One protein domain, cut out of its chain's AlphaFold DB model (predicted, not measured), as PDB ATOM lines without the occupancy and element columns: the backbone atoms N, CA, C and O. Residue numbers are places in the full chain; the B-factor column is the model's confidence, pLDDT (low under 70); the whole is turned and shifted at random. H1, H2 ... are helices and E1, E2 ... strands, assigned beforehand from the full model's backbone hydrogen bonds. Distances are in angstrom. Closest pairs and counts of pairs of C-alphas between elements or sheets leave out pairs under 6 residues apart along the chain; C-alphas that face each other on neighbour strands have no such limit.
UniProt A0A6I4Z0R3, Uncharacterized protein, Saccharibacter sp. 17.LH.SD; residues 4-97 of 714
ATOM      1  N   LEU A   4     156.753 188.255 144.116       91.75
ATOM      2  CA  LEU A   4     156.606 187.067 143.277       91.75
ATOM      3  C   LEU A   4     157.698 186.053 143.620       91.75
ATOM      4  O   LEU A   4     158.749 186.427 144.140       91.75
ATOM      5  N   PHE A   5     157.484 184.795 143.244       91.31
ATOM      6  CA  PHE A   5     158.439 183.713 143.473       91.31
ATOM      7  C   PHE A   5     159.086 183.271 142.162       91.31
ATOM      8  O   PHE A   5     158.446 182.613 141.338       91.31
ATOM      9  N   LEU A   6     160.356 183.637 141.974       91.12
ATOM     10  CA  LEU A   6     161.183 183.174 140.863       91.12
ATOM     11  C   LEU A   6     161.871 181.870 141.253       91.12
ATOM     12  O   LEU A   6     162.617 181.834 142.224       91.12
ATOM     13  N   SER A   7     161.630 180.811 140.495       90.12
ATOM     14  CA  SER A   7     162.312 179.529 140.671       90.12
ATOM     15  C   SER A   7     163.785 179.585 140.252       90.12
ATOM     16  O   SER A   7     164.210 180.469 139.500       90.12
ATOM     17  N   TRP A   8     164.546 178.568 140.654       86.38
ATOM     18  CA  TRP A   8     165.942 178.388 140.253       86.38
ATOM     19  C   TRP A   8     166.150 178.374 138.731       86.38
ATOM     20  O   TRP A   8     167.175 178.851 138.249       86.38
ATOM     21  N   HIS A   9     165.174 177.869 137.970       85.81
ATOM     22  CA  HIS A   9     165.233 177.738 136.509       85.81
ATOM     23  C   HIS A   9     164.659 178.949 135.751       85.81
ATOM     24  O   HIS A   9     164.597 178.944 134.528       85.81
ATOM     25  N   GLY A  10     164.243 180.006 136.456       87.75
ATOM     26  CA  GLY A  10     163.785 181.249 135.827       87.75
ATOM     27  C   GLY A  10     162.282 181.335 135.533       87.75
ATOM     28  O   GLY A  10     161.838 182.349 134.991       87.75
ATOM     29  N   SER A  11     161.493 180.332 135.924       89.88
ATOM     30  CA  SER A  11     160.022 180.352 135.863       89.88
ATOM     31  C   SER A  11     159.414 181.032 137.090       89.88
ATOM     32  O   SER A  11     159.984 180.967 138.185       89.88
ATOM     33  N   ILE A  12     158.245 181.652 136.928       91.62
ATOM     34  CA  ILE A  12     157.479 182.277 138.010       91.62
ATOM     35  C   ILE A  12     156.398 181.317 138.490       91.62
ATOM     36  O   ILE A  12     155.710 180.697 137.682       91.62
ATOM     37  N   LEU A  13     156.236 181.213 139.806       90.75
ATOM     38  CA  LEU A  13     155.158 180.439 140.407       90.75
ATOM     39  C   LEU A  13     153.797 181.109 140.153       90.75
ATOM     40  O   LEU A  13     153.618 182.299 140.429       90.75
ATOM     41  N   THR A  14     152.841 180.341 139.643       89.19
ATOM     42  CA  THR A  14     151.515 180.813 139.229       89.19
ATOM     43  C   THR A  14     150.394 180.025 139.881       89.19
ATOM     44  O   THR A  14     150.594 178.919 140.388       89.19
ATOM     45  N   ILE A  15     149.201 180.610 139.846       86.94
ATOM     46  CA  ILE A  15     147.951 179.959 140.215       86.94
ATOM     47  C   ILE A  15     147.004 179.961 139.010       86.94
ATOM     48  O   ILE A  15     146.814 180.990 138.365       86.94
ATOM     49  N   ASP A  16     146.434 178.800 138.698       82.56
ATOM     50  CA  ASP A  16     145.406 178.632 137.669       82.56
ATOM     51  C   ASP A  16     144.218 177.869 138.266       82.56
ATOM     52  O   ASP A  16     144.268 176.655 138.484       82.56
ATOM     53  N   GLY A  17     143.167 178.606 138.630       78.56
ATOM     54  CA  GLY A  17     142.052 178.064 139.404       78.56
ATOM     55  C   GLY A  17     142.543 177.441 140.723       78.56
ATOM     56  O   GLY A  17     143.138 178.153 141.534       78.56
ATOM     57  N   PRO A  18     142.298 176.138 140.977       75.50
ATOM     58  CA  PRO A  18     142.799 175.460 142.164       75.50
ATOM     59  C   PRO A  18     144.240 174.956 142.019       75.50
ATOM     60  O   PRO A  18     144.736 174.390 142.978       75.50
ATOM     61  N   PHE A  19     144.907 175.083 140.869       82.88
ATOM     62  CA  PHE A  19     146.206 174.447 140.630       82.88
ATOM     63  C   PHE A  19     147.371 175.419 140.833       82.88
ATOM     64  O   PHE A  19     147.366 176.535 140.312       82.88
ATOM     65  N   LEU A  20     148.409 174.965 141.542       85.75
ATOM     66  CA  LEU A  20     149.723 175.609 141.521       85.75
ATOM     67  C   LEU A  20     150.490 175.136 140.289       85.75
ATOM     68  O   LEU A  20     150.621 173.935 140.050       85.75
ATOM     69  N   THR A  21     151.011 176.084 139.523       87.38
ATOM     70  CA  THR A  21     151.746 175.831 138.280       87.38
ATOM     71  C   THR A  21     152.960 176.748 138.189       87.38
ATOM     72  O   THR A  21     153.244 177.527 139.101       87.38
ATOM     73  N   GLN A  22     153.709 176.649 137.095       89.06
ATOM     74  CA  GLN A  22     154.758 177.606 136.772       89.06
ATOM     75  C   GLN A  22     154.541 178.155 135.376       89.06
ATOM     76  O   GLN A  22     154.072 177.444 134.487       89.06
ATOM     77  N   ALA A  23     154.924 179.410 135.179       88.94
ATOM     78  CA  ALA A  23     154.869 180.041 133.876       88.94
ATOM     79  C   ALA A  23     156.170 180.794 133.561       88.94
ATOM     80  O   ALA A  23     156.811 181.343 134.468       88.94
ATOM     81  N   PRO A  24     156.548 180.878 132.274       89.00
ATOM     82  CA  PRO A  24     157.569 181.809 131.820       89.00
ATOM     83  C   PRO A  24     157.211 183.252 132.184       89.00
ATOM     84  O   PRO A  24     156.039 183.622 132.300       89.00
ATOM     85  N   ILE A  25     158.231 184.095 132.316       89.94
ATOM     86  CA  ILE A  25     158.088 185.514 132.670       89.94
ATOM     87  C   ILE A  25     157.152 186.247 131.687       89.94
ATOM     88  O   ILE A  25     156.361 187.103 132.085       89.94
ATOM     89  N   GLU A  26     157.204 185.869 130.412       89.38
ATOM     90  CA  GLU A  26     156.410 186.401 129.303       89.38
ATOM     91  C   GLU A  26     154.899 186.247 129.549       89.38
ATOM     92  O   GLU A  26     154.110 187.150 129.249       89.38
ATOM     93  N   ASN A  27     154.486 185.128 130.149       90.06
ATOM     94  CA  ASN A  27     153.080 184.838 130.424       90.06
ATOM     95  C   ASN A  27     152.541 185.688 131.579       90.06
ATOM     96  O   ASN A  27     151.384 186.102 131.550       90.06
ATOM     97  N   ILE A  28     153.391 186.007 132.559       90.88
ATOM     98  CA  ILE A  28     153.037 186.907 133.665       90.88
ATOM     99  C   ILE A  28     152.854 188.335 133.154       90.88
ATOM    100  O   ILE A  28     151.902 189.020 133.521       90.88
ATOM    101  N   ILE A  29     153.761 188.790 132.288       89.06
ATOM    102  CA  ILE A  29     153.763 190.166 131.777       89.06
ATOM    103  C   ILE A  29     152.627 190.397 130.778       89.06
ATOM    104  O   ILE A  29     152.003 191.456 130.805       89.06
ATOM    105  N   SER A  30     152.324 189.410 129.930       87.69
ATOM    106  CA  SER A  30     151.176 189.464 129.012       87.69
ATOM    107  C   SER A  30     149.819 189.314 129.711       87.69
ATOM    108  O   SER A  30     148.790 189.541 129.080       87.69
ATOM    109  N   GLY A  31     149.802 188.938 130.996       87.31
ATOM    110  CA  GLY A  31     148.579 188.652 131.751       87.31
ATOM    111  C   GLY A  31     147.940 187.299 131.421       87.31
ATOM    112  O   GLY A  31     146.831 187.029 131.870       87.31
ATOM    113  N   SER A  32     148.633 186.446 130.661       88.69
ATOM    114  CA  SER A  32     148.167 185.104 130.283       88.69
ATOM    115  C   SER A  32     148.195 184.109 131.450       88.69
ATOM    116  O   SER A  32     147.561 183.060 131.380       88.69
ATOM    117  N   SER A  33     148.939 184.407 132.519       89.25
ATOM    118  CA  SER A  33     148.988 183.589 133.735       89.25
ATOM    119  C   SER A  33     149.006 184.469 134.983       89.25
ATOM    120  O   SER A  33     149.685 185.498 135.017       89.25
ATOM    121  N   GLN A  34     148.272 184.060 136.019       89.25
ATOM    122  CA  GLN A  34     148.197 184.796 137.279       89.25
ATOM    123  C   GLN A  34     149.347 184.369 138.208       89.25
ATOM    124  O   GLN A  34     149.422 183.197 138.581       89.25
ATOM    125  N   PRO A  35     150.260 185.276 138.600       90.62
ATOM    126  CA  PRO A  35     151.336 184.931 139.521       90.62
ATOM    127  C   PRO A  35     150.813 184.709 140.940       90.62
ATOM    128  O   PRO A  35     149.919 185.425 141.391       90.62
ATOM    129  N   LEU A  36     151.437 183.784 141.668       88.62
ATOM    130  CA  LEU A  36     151.220 183.646 143.104       88.62
ATOM    131  C   LEU A  36     151.948 184.778 143.839       88.62
ATOM    132  O   LEU A  36     153.174 184.901 143.744       88.62
ATOM    133  N   LEU A  37     151.199 185.600 144.572       88.00
ATOM    134  CA  LEU A  37     151.756 186.704 145.351       88.00
ATOM    135  C   LEU A  37     152.105 186.244 146.770       88.00
ATOM    136  O   LEU A  37     151.332 185.527 147.402       88.00
ATOM    137  N   SER A  38     153.242 186.695 147.304       83.50
ATOM    138  CA  SER A  38     153.650 186.414 148.692       83.50
ATOM    139  C   SER A  38     152.581 186.849 149.697       83.50
ATOM    140  O   SER A  38     152.318 186.144 150.668       83.50
ATOM    141  N   GLU A  39     151.897 187.962 149.422       79.81
ATOM    142  CA  GLU A  39     150.812 188.474 150.259       79.81
ATOM    143  C   GLU A  39     149.548 187.588 150.254       79.81
ATOM    144  O   GLU A  39     148.711 187.715 151.146       79.81
ATOM    145  N   GLU A  40     149.408 186.688 149.277       76.38
ATOM    146  CA  GLU A  40     148.242 185.813 149.084       76.38
ATOM    147  C   GLU A  40     148.476 184.375 149.589       76.38
ATOM    148  O   GLU A  40     147.558 183.551 149.582       76.38
ATOM    149  N   LEU A  41     149.681 184.062 150.086       75.50
ATOM    150  CA  LEU A  41     150.038 182.717 150.561       75.50
ATOM    151  C   LEU A  41     149.164 182.221 151.720       75.50
ATOM    152  O   LEU A  41     148.905 181.026 151.826       75.50
ATOM    153  N   HIS A  42     148.705 183.130 152.584       65.19
ATOM    154  CA  HIS A  42     147.900 182.797 153.766       65.19
ATOM    155  C   HIS A  42     146.386 182.895 153.529       65.19
ATOM    156  O   HIS A  42     145.605 182.507 154.396       65.19
ATOM    157  N   THR A  43     145.967 183.437 152.383       59.16
ATOM    158  CA  THR A  43     144.557 183.691 152.043       59.16
ATOM    159  C   THR A  43     144.052 182.818 150.895       59.16
ATOM    160  O   THR A  43     142.840 182.729 150.695       59.16
ATOM    161  N   SER A  44     144.945 182.134 150.171       58.47
ATOM    162  CA  SER A  44     144.580 181.130 149.172       58.47
ATOM    163  C   SER A  44     143.951 179.906 149.848       58.47
ATOM    164  O   SER A  44     144.621 179.103 150.490       58.47
ATOM    165  N   VAL A  45     142.630 179.767 149.704       50.53
ATOM    166  CA  VAL A  45     141.784 178.783 150.413       50.53
ATOM    167  C   VAL A  45     142.148 177.320 150.086       50.53
ATOM    168  O   VAL A  45     141.707 176.408 150.780       50.53
ATOM    169  N   ALA A  46     142.961 177.075 149.053       58.75
ATOM    170  CA  ALA A  46     143.308 175.733 148.590       58.75
ATOM    171  C   ALA A  46     144.570 175.129 149.243       58.75
ATOM    172  O   ALA A  46     144.693 173.906 149.259       58.75
ATOM    173  N   TYR A  47     145.494 175.938 149.787       64.31
ATOM    174  CA  TYR A  47     146.799 175.453 150.267       64.31
ATOM    175  C   TYR A  47     147.322 176.269 151.459       64.31
ATOM    176  O   TYR A  47     147.525 177.475 151.345       64.31
ATOM    177  N   HIS A  48     147.637 175.619 152.585       71.75
ATOM    178  CA  HIS A  48     148.371 176.249 153.691       71.75
ATOM    179  C   HIS A  48     149.873 176.304 153.378       71.75
ATOM    180  O   HIS A  48     150.663 175.516 153.897       71.75
ATOM    181  N   ILE A  49     150.276 177.225 152.499       82.62
ATOM    182  CA  ILE A  49     151.686 177.390 152.129       82.62
ATOM    183  C   ILE A  49     152.407 178.185 153.219       82.62
ATOM    184  O   ILE A  49     152.081 179.341 153.490       82.62
ATOM    185  N   THR A  50     153.425 177.581 153.825       82.38
ATOM    186  CA  THR A  50     154.328 178.258 154.762       82.38
ATOM    187  C   THR A  50     155.606 178.667 154.040       82.38
ATOM    188  O   THR A  50     156.297 177.823 153.462       82.38
ATOM    189  N   GLN A  51     155.921 179.962 154.086       86.31
ATOM    190  CA  GLN A  51     157.140 180.539 153.525       86.31
ATOM    191  C   GLN A  51     158.209 180.685 154.609       86.31
ATOM    192  O   GLN A  51     157.988 181.365 155.608       86.31
ATOM    193  N   ASN A  52     159.391 180.111 154.378       86.12
ATOM    194  CA  ASN A  52     160.546 180.271 155.263       86.12
ATOM    195  C   ASN A  52     161.697 180.930 154.502       86.12
ATOM    196  O   ASN A  52     162.199 180.370 153.523       86.12
ATOM    197  N   PHE A  53     162.111 182.119 154.943       85.38
ATOM    198  CA  PHE A  53     163.247 182.833 154.361       85.38
ATOM    199  C   PHE A  53     164.570 182.250 154.851       85.38
ATOM    200  O   PHE A  53     164.737 181.943 156.029       85.38
ATOM    201  N   LEU A  54     165.516 182.134 153.929       83.88
ATOM    202  CA  LEU A  54     166.868 181.658 154.164       83.88
ATOM    203  C   LEU A  54     167.838 182.703 153.611       83.88
ATOM    204  O   LEU A  54     167.696 183.150 152.471       83.88
ATOM    205  N   GLU A  55     168.831 183.090 154.405       77.31
ATOM    206  CA  GLU A  55     169.913 183.956 153.940       77.31
ATOM    207  C   GLU A  55     171.115 183.112 153.524       77.31
ATOM    208  O   GLU A  55     171.713 182.418 154.346       77.31
ATOM    209  N   PHE A  56     171.492 183.193 152.246       69.00
ATOM    210  CA  PHE A  56     172.709 182.562 151.743       69.00
ATOM    211  C   PHE A  56     173.732 183.612 151.298       69.00
ATOM    212  O   PHE A  56     173.381 184.523 150.541       69.00
ATOM    213  N   PRO A  57     175.025 183.446 151.637       57.91
ATOM    214  CA  PRO A  57     176.094 184.309 151.124       57.91
ATOM    215  C   PRO A  57     176.161 184.325 149.582       57.91
ATOM    216  O   PRO A  57     176.475 185.338 148.950       57.91
ATOM    217  N   SER A  58     175.837 183.194 148.952       57.06
ATOM    218  CA  SER A  58     175.879 182.986 147.502       57.06
ATOM    219  C   SER A  58     174.644 183.514 146.763       57.06
ATOM    220  O   SER A  58     174.808 184.023 145.657       57.06
ATOM    221  N   SER A  59     173.454 183.524 147.370       57.69
ATOM    222  CA  SER A  59     172.183 183.794 146.658       57.69
ATOM    223  C   SER A  59     171.361 184.960 147.227       57.69
ATOM    224  O   SER A  59     170.348 185.347 146.646       57.69
ATOM    225  N   GLY A  60     171.809 185.566 148.331       71.56
ATOM    226  CA  GLY A  60     171.026 186.544 149.082       71.56
ATOM    227  C   GLY A  60     169.842 185.885 149.797       71.56
ATOM    228  O   GLY A  60     169.859 184.681 150.056       71.56
ATOM    229  N   THR A  61     168.820 186.674 150.128       82.50
ATOM    230  CA  THR A  61     167.586 186.170 150.745       82.50
ATOM    231  C   THR A  61     166.762 185.387 149.720       82.50
ATOM    232  O   THR A  61     166.203 185.967 148.791       82.50
ATOM    233  N   VAL A  62     166.679 184.073 149.894       87.56
ATOM    234  CA  VAL A  62     165.777 183.172 149.156       87.56
ATOM    235  C   VAL A  62     164.715 182.638 150.115       87.56
ATOM    236  O   VAL A  62     164.778 182.882 151.320       87.56
ATOM    237  N   CYS A  63     163.722 181.917 149.615       89.19
ATOM    238  CA  CYS A  63     162.731 181.270 150.461       89.19
ATOM    239  C   CYS A  63     162.425 179.847 150.007       89.19
ATOM    240  O   CYS A  63     162.519 179.509 148.828       89.19
ATOM    241  N   THR A  64     162.051 179.017 150.971       89.81
ATOM    242  CA  THR A  64     161.397 177.735 150.715       89.81
ATOM    243  C   THR A  64     159.898 177.909 150.907       89.81
ATOM    244  O   THR A  64     159.460 178.643 151.797       89.81
ATOM    245  N   LEU A  65     159.120 177.234 150.069       89.19
ATOM    246  CA  LEU A  65     157.668 177.157 150.185       89.19
ATOM    247  C   LEU A  65     157.320 175.730 150.601       89.19
ATOM    248  O   LEU A  65     157.788 174.782 149.973       89.19
ATOM    249  N   SER A  66     156.549 175.573 151.675       86.94
ATOM    250  CA  SER A  66     156.219 174.262 152.243       86.94
ATOM    251  C   SER A  66     154.719 174.075 152.443       86.94
ATOM    252  O   SER A  66     154.019 175.027 152.780       86.94
ATOM    253  N   ILE A  67     154.241 172.851 152.220       85.62
ATOM    254  CA  ILE A  67     152.844 172.423 152.358       85.62
ATOM    255  C   ILE A  67     152.853 171.127 153.173       85.62
ATOM    256  O   ILE A  67     153.502 170.161 152.774       85.62
ATOM    257  N   ASP A  68     152.187 171.120 154.332       82.75
ATOM    258  CA  ASP A  68     152.036 169.952 155.222       82.75
ATOM    259  C   ASP A  68     153.343 169.184 155.517       82.75
ATOM    260  O   ASP A  68     153.378 167.956 155.584       82.75
ATOM    261  N   GLY A  69     154.446 169.918 155.695       81.00
ATOM    262  CA  GLY A  69     155.764 169.352 156.009       81.00
ATOM    263  C   GLY A  69     156.599 168.909 154.800       81.00
ATOM    264  O   GLY A  69     157.733 168.476 154.993       81.00
ATOM    265  N   PHE A  70     156.096 169.061 153.571       88.00
ATOM    266  CA  PHE A  70     156.856 168.876 152.329       88.00
ATOM    267  C   PHE A  70     157.225 170.220 151.698       88.00
ATOM    268  O   PHE A  70     156.515 171.208 151.868       88.00
ATOM    269  N   PHE A  71     158.316 170.264 150.939       89.00
ATOM    270  CA  PHE A  71     158.771 171.449 150.213       89.00
ATOM    271  C   PHE A  71     158.337 171.409 148.752       89.00
ATOM    272  O   PHE A  71     158.343 170.351 148.124       89.00
ATOM    273  N   LEU A  72     157.996 172.570 148.205       89.00
ATOM    274  CA  LEU A  72     157.692 172.734 146.793       89.00
ATOM    275  C   LEU A  72     158.989 172.728 145.973       89.00
ATOM    276  O   LEU A  72     159.891 173.519 146.231       89.00
ATOM    277  N   SER A  73     159.063 171.856 144.974       87.31
ATOM    278  CA  SER A  73     160.206 171.689 144.077       87.31
ATOM    279  C   SER A  73     159.827 172.062 142.649       87.31
ATOM    280  O   SER A  73     158.798 171.625 142.131       87.31
ATOM    281  N   SER A  74     160.688 172.856 142.013       83.75
ATOM    282  CA  SER A  74     160.577 173.316 140.624       83.75
ATOM    283  C   SER A  74     161.587 172.649 139.694       83.75
ATOM    284  O   SER A  74     162.025 173.250 138.717       83.75
ATOM    285  N   ARG A  75     162.062 171.451 140.046       76.88
ATOM    286  CA  ARG A  75     163.175 170.789 139.351       76.88
ATOM    287  C   ARG A  75     162.887 170.503 137.872       76.88
ATOM    288  O   ARG A  75     163.818 170.414 137.078       76.88
ATOM    289  N   ASN A  76     161.621 170.292 137.524       67.81
ATOM    290  CA  ASN A  76     161.179 170.098 136.153       67.81
ATOM    291  C   ASN A  76     160.538 171.412 135.691       67.81
ATOM    292  O   ASN A  76     159.559 171.835 136.296       67.81
ATOM    293  N   GLU A  77     161.072 172.061 134.651       65.50
ATOM    294  CA  GLU A  77     160.642 173.402 134.191       65.50
ATOM    295  C   GLU A  77     159.130 173.506 133.891       65.50
ATOM    296  O   GLU A  77     158.588 174.609 133.830       65.50
ATOM    297  N   ALA A  78     158.451 172.362 133.732       61.28
ATOM    298  CA  ALA A  78     157.023 172.245 133.462       61.28
ATOM    299  C   ALA A  78     156.165 171.746 134.647       61.28
ATOM    300  O   ALA A  78     154.941 171.841 134.574       61.28
ATOM    301  N   GLU A  79     156.750 171.201 135.723       74.06
ATOM    302  CA  GLU A  79     155.993 170.506 136.777       74.06
ATOM    303  C   GLU A  79     156.483 170.834 138.191       74.06
ATOM    304  O   GLU A  79     157.675 170.773 138.499       74.06
ATOM    305  N   LEU A  80     155.526 171.101 139.082       85.50
ATOM    306  CA  LEU A  80     155.766 171.236 140.514       85.50
ATOM    307  C   LEU A  80     155.638 169.885 141.211       85.50
ATOM    308  O   LEU A  80     154.688 169.140 140.977       85.50
ATOM    309  N   GLN A  81     156.567 169.596 142.117       88.12
ATOM    310  CA  GLN A  81     156.537 168.386 142.936       88.12
ATOM    311  C   GLN A  81     156.712 168.723 144.412       88.12
ATOM    312  O   GLN A  81     157.302 169.741 144.762       88.12
ATOM    313  N   LEU A  82     156.215 167.848 145.284       88.69
ATOM    314  CA  LEU A  82     156.480 167.919 146.716       88.69
ATOM    315  C   LEU A  82     157.633 166.986 147.068       88.69
ATOM    316  O   LEU A  82     157.621 165.805 146.716       88.69
ATOM    317  N   VAL A  83     158.624 167.513 147.780       89.81
ATOM    318  CA  VAL A  83     159.812 166.770 148.204       89.81
ATOM    319  C   VAL A  83     159.985 166.845 149.720       89.81
ATOM    320  O   VAL A  83     159.658 167.859 150.337       89.81
ATOM    321  N   PRO A  84     160.508 165.789 150.364       87.69
ATOM    322  CA  PRO A  84     160.651 165.760 151.818       87.69
ATOM    323  C   PRO A  84     161.780 166.663 152.339       87.69
ATOM    324  O   PRO A  84     161.792 167.001 153.515       87.69
ATOM    325  N   ASN A  85     162.745 167.041 151.493       86.06
ATOM    326  CA  ASN A  85     163.877 167.886 151.873       86.06
ATOM    327  C   ASN A  85     164.191 168.866 150.746       86.06
ATOM    328  O   ASN A  85     164.386 168.413 149.621       86.06
ATOM    329  N   ALA A  86     164.310 170.154 151.070       84.12
ATOM    330  CA  ALA A  86     164.668 171.176 150.096       84.12
ATOM    331  C   ALA A  86     166.176 171.176 149.778       84.12
ATOM    332  O   ALA A  86     167.029 171.114 150.669       84.12
ATOM    333  N   LYS A  87     166.504 171.267 148.493       86.12
ATOM    334  CA  LYS A  87     167.838 171.510 147.931       86.12
ATOM    335  C   LYS A  87     167.915 172.921 147.357       86.12
ATOM    336  O   LYS A  87     166.900 173.575 147.156       86.12
ATOM    337  N   GLU A  88     169.127 173.388 147.055       82.25
ATOM    338  CA  GLU A  88     169.347 174.770 146.601       82.25
ATOM    339  C   GLU A  88     168.543 175.142 145.347       82.25
ATOM    340  O   GLU A  88     168.008 176.247 145.271       82.25
ATOM    341  N   TRP A  89     168.373 174.201 144.415       82.31
ATOM    342  CA  TRP A  89     167.570 174.385 143.200       82.31
ATOM    343  C   TRP A  89     166.049 174.373 143.420       82.31
ATOM    344  O   TRP A  89     165.286 174.549 142.475       82.31
ATOM    345  N   GLU A  90     165.597 174.154 144.652       87.94
ATOM    346  CA  GLU A  90     164.180 174.123 145.047       87.94
ATOM    347  C   GLU A  90     163.794 175.387 145.818       87.94
ATOM    348  O   GLU A  90     162.650 175.563 146.233       87.94
ATOM    349  N   TYR A  91     164.756 176.288 146.018       89.50
ATOM    350  CA  TYR A  91     164.509 177.589 146.608       89.50
ATOM    351  C   TYR A  91     163.913 178.529 145.566       89.50
ATOM    352  O   TYR A  91     164.215 178.447 144.377       89.50
ATOM    353  N   PHE A  92     163.100 179.460 146.048       90.12
ATOM    354  CA  PHE A  92     162.529 180.532 145.254       90.12
ATOM    355  C   PHE A  92     163.154 181.856 145.673       90.12
ATOM    356  O   PHE A  92     163.251 182.156 146.867       90.12
ATOM    357  N   LEU A  93     163.539 182.678 144.703       90.75
ATOM    358  CA  LEU A  93     163.938 184.058 144.932       90.75
ATOM    359  C   LEU A  93     162.687 184.956 144.989       90.75
ATOM    360  O   LEU A  93     161.978 185.070 143.982       90.75
ATOM    361  N   PRO A  94     162.420 185.633 146.121       89.69
ATOM    362  CA  PRO A  94     161.403 186.673 146.190       89.69
ATOM    363  C   PRO A  94     161.831 187.864 145.328       89.69
ATOM    364  O   PRO A  94     162.873 188.472 145.574       89.69
ATOM    365  N   ILE A  95     161.031 188.214 144.322       89.88
ATOM    366  CA  ILE A  95     161.305 189.349 143.431       89.88
ATOM    367  C   ILE A  95     160.097 190.274 143.327       89.88
ATOM    368  O   ILE A  95     158.945 189.842 143.347       89.88
ATOM    369  N   SER A  96     160.347 191.572 143.183       89.50
ATOM    370  CA  SER A  96     159.273 192.529 142.901       89.50
ATOM    371  C   SER A  96     158.841 192.467 141.433       89.50
ATOM    372  O   SER A  96     159.654 192.204 140.543       89.50
ATOM    373  N   PHE A  97     157.583 192.812 141.149       87.81
ATOM    374  CA  PHE A  97     157.099 192.929 139.766       87.81
ATOM    375  C   PHE A  97     157.933 193.916 138.921       87.81
ATOM    376  O   PHE A  97     158.200 193.663 137.750       87.81
TER     377      PHE A  97
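AT A GLANCE: This is residues 4 to 97 of the 714 residues of an uncharacterized protein of Saccharibacter sp. 17.LH.SD (UniProt A0A6I4Z0R3). A small, loosely closed ring of strands, like a rough barrel, has the strongly twisted sheet E4 - E5 - E6 - E7 as its largest part. The hairpin of E2 and E3 and the pair of E1 and E8 make the rest of the ring, E3 beside E7 and E8 beside E5, while the short helix H1 lies at the periphery. The printed part has 94 residues, with eight named strands and one named helix in the order E1 E2 E3 H1 E4 E5 E6 E7 E8; the class is mostly strand. The three sheets are antiparallel. The whole is compact, with a radius of gyration of the C-alphas of 12.4 A, rounded, and spans 34 by 27 by 24 A.

IN THESE COORDINATES: E1, residues 4 to 7, begins at C-alpha 4, (156.606, 187.067, 143.277). E2 is residues 12 to 16 and E3 residues 19 to 23. H1 is residues 25 to 29, 6.4 A long. E4, residues 49 to 56, measures 21.7 A from C-alpha 49 at (151.686, 177.390, 152.129), and E5, residues 60 to 67, measures 23.3 A. E6, residues 70 to 76, measures 16.8 A. E7 is residues 79 to 83. E8, residues 92 to 96, ends at C-alpha 96, (159.273, 192.529, 142.901).

HOW THE PARTS SIT: E4, E5, E6 and E7 form a meander, each strand the antiparallel neighbour of the one before, with E4 and E7 as edge strands. N 52 and O 64 are 3.0 A apart between E4 and E5, N 67 and O 70 2.8 A between E5 and E6, and N 73 and O 81 2.8 A between E6 and E7. The pairing of E6 is staggered: residues 70 to 71 pair with E5 and 71 to 76 with E7. The closest C-alphas of E5 and E8 are those of Val 62 and Leu 93, 4.7 A. E8 is antiparallel to E1, with N 6 and O 93 3.0 A apart. The closest C-alphas of E1 and E2 are those of Leu 6 and Ile 12, 4.8 A. In the hairpin of E2 and E3, N 14 and O 21 are 2.9 A apart. The closest C-alphas of E3 and E7 are those of Thr 21 and Leu 80, 6.5 A. H1 is not on the four-stranded sheet; every O i to N i+4 pair in it is within hydrogen-bond range.

THE WHOLE: The two C-alphas farthest apart, those of Gly 17 and Pro 57, are 36.5 A apart. The printed part has no cut. The link from H1 to E4, residues 30 to 48, is long; its residues 34 to 35 pair antiparallel with residues 14 to 15 of E2. Mean pLDDT of the printed part is 82.6, and residues 42 to 47, 56 to 59 and 76 to 78 are under 70.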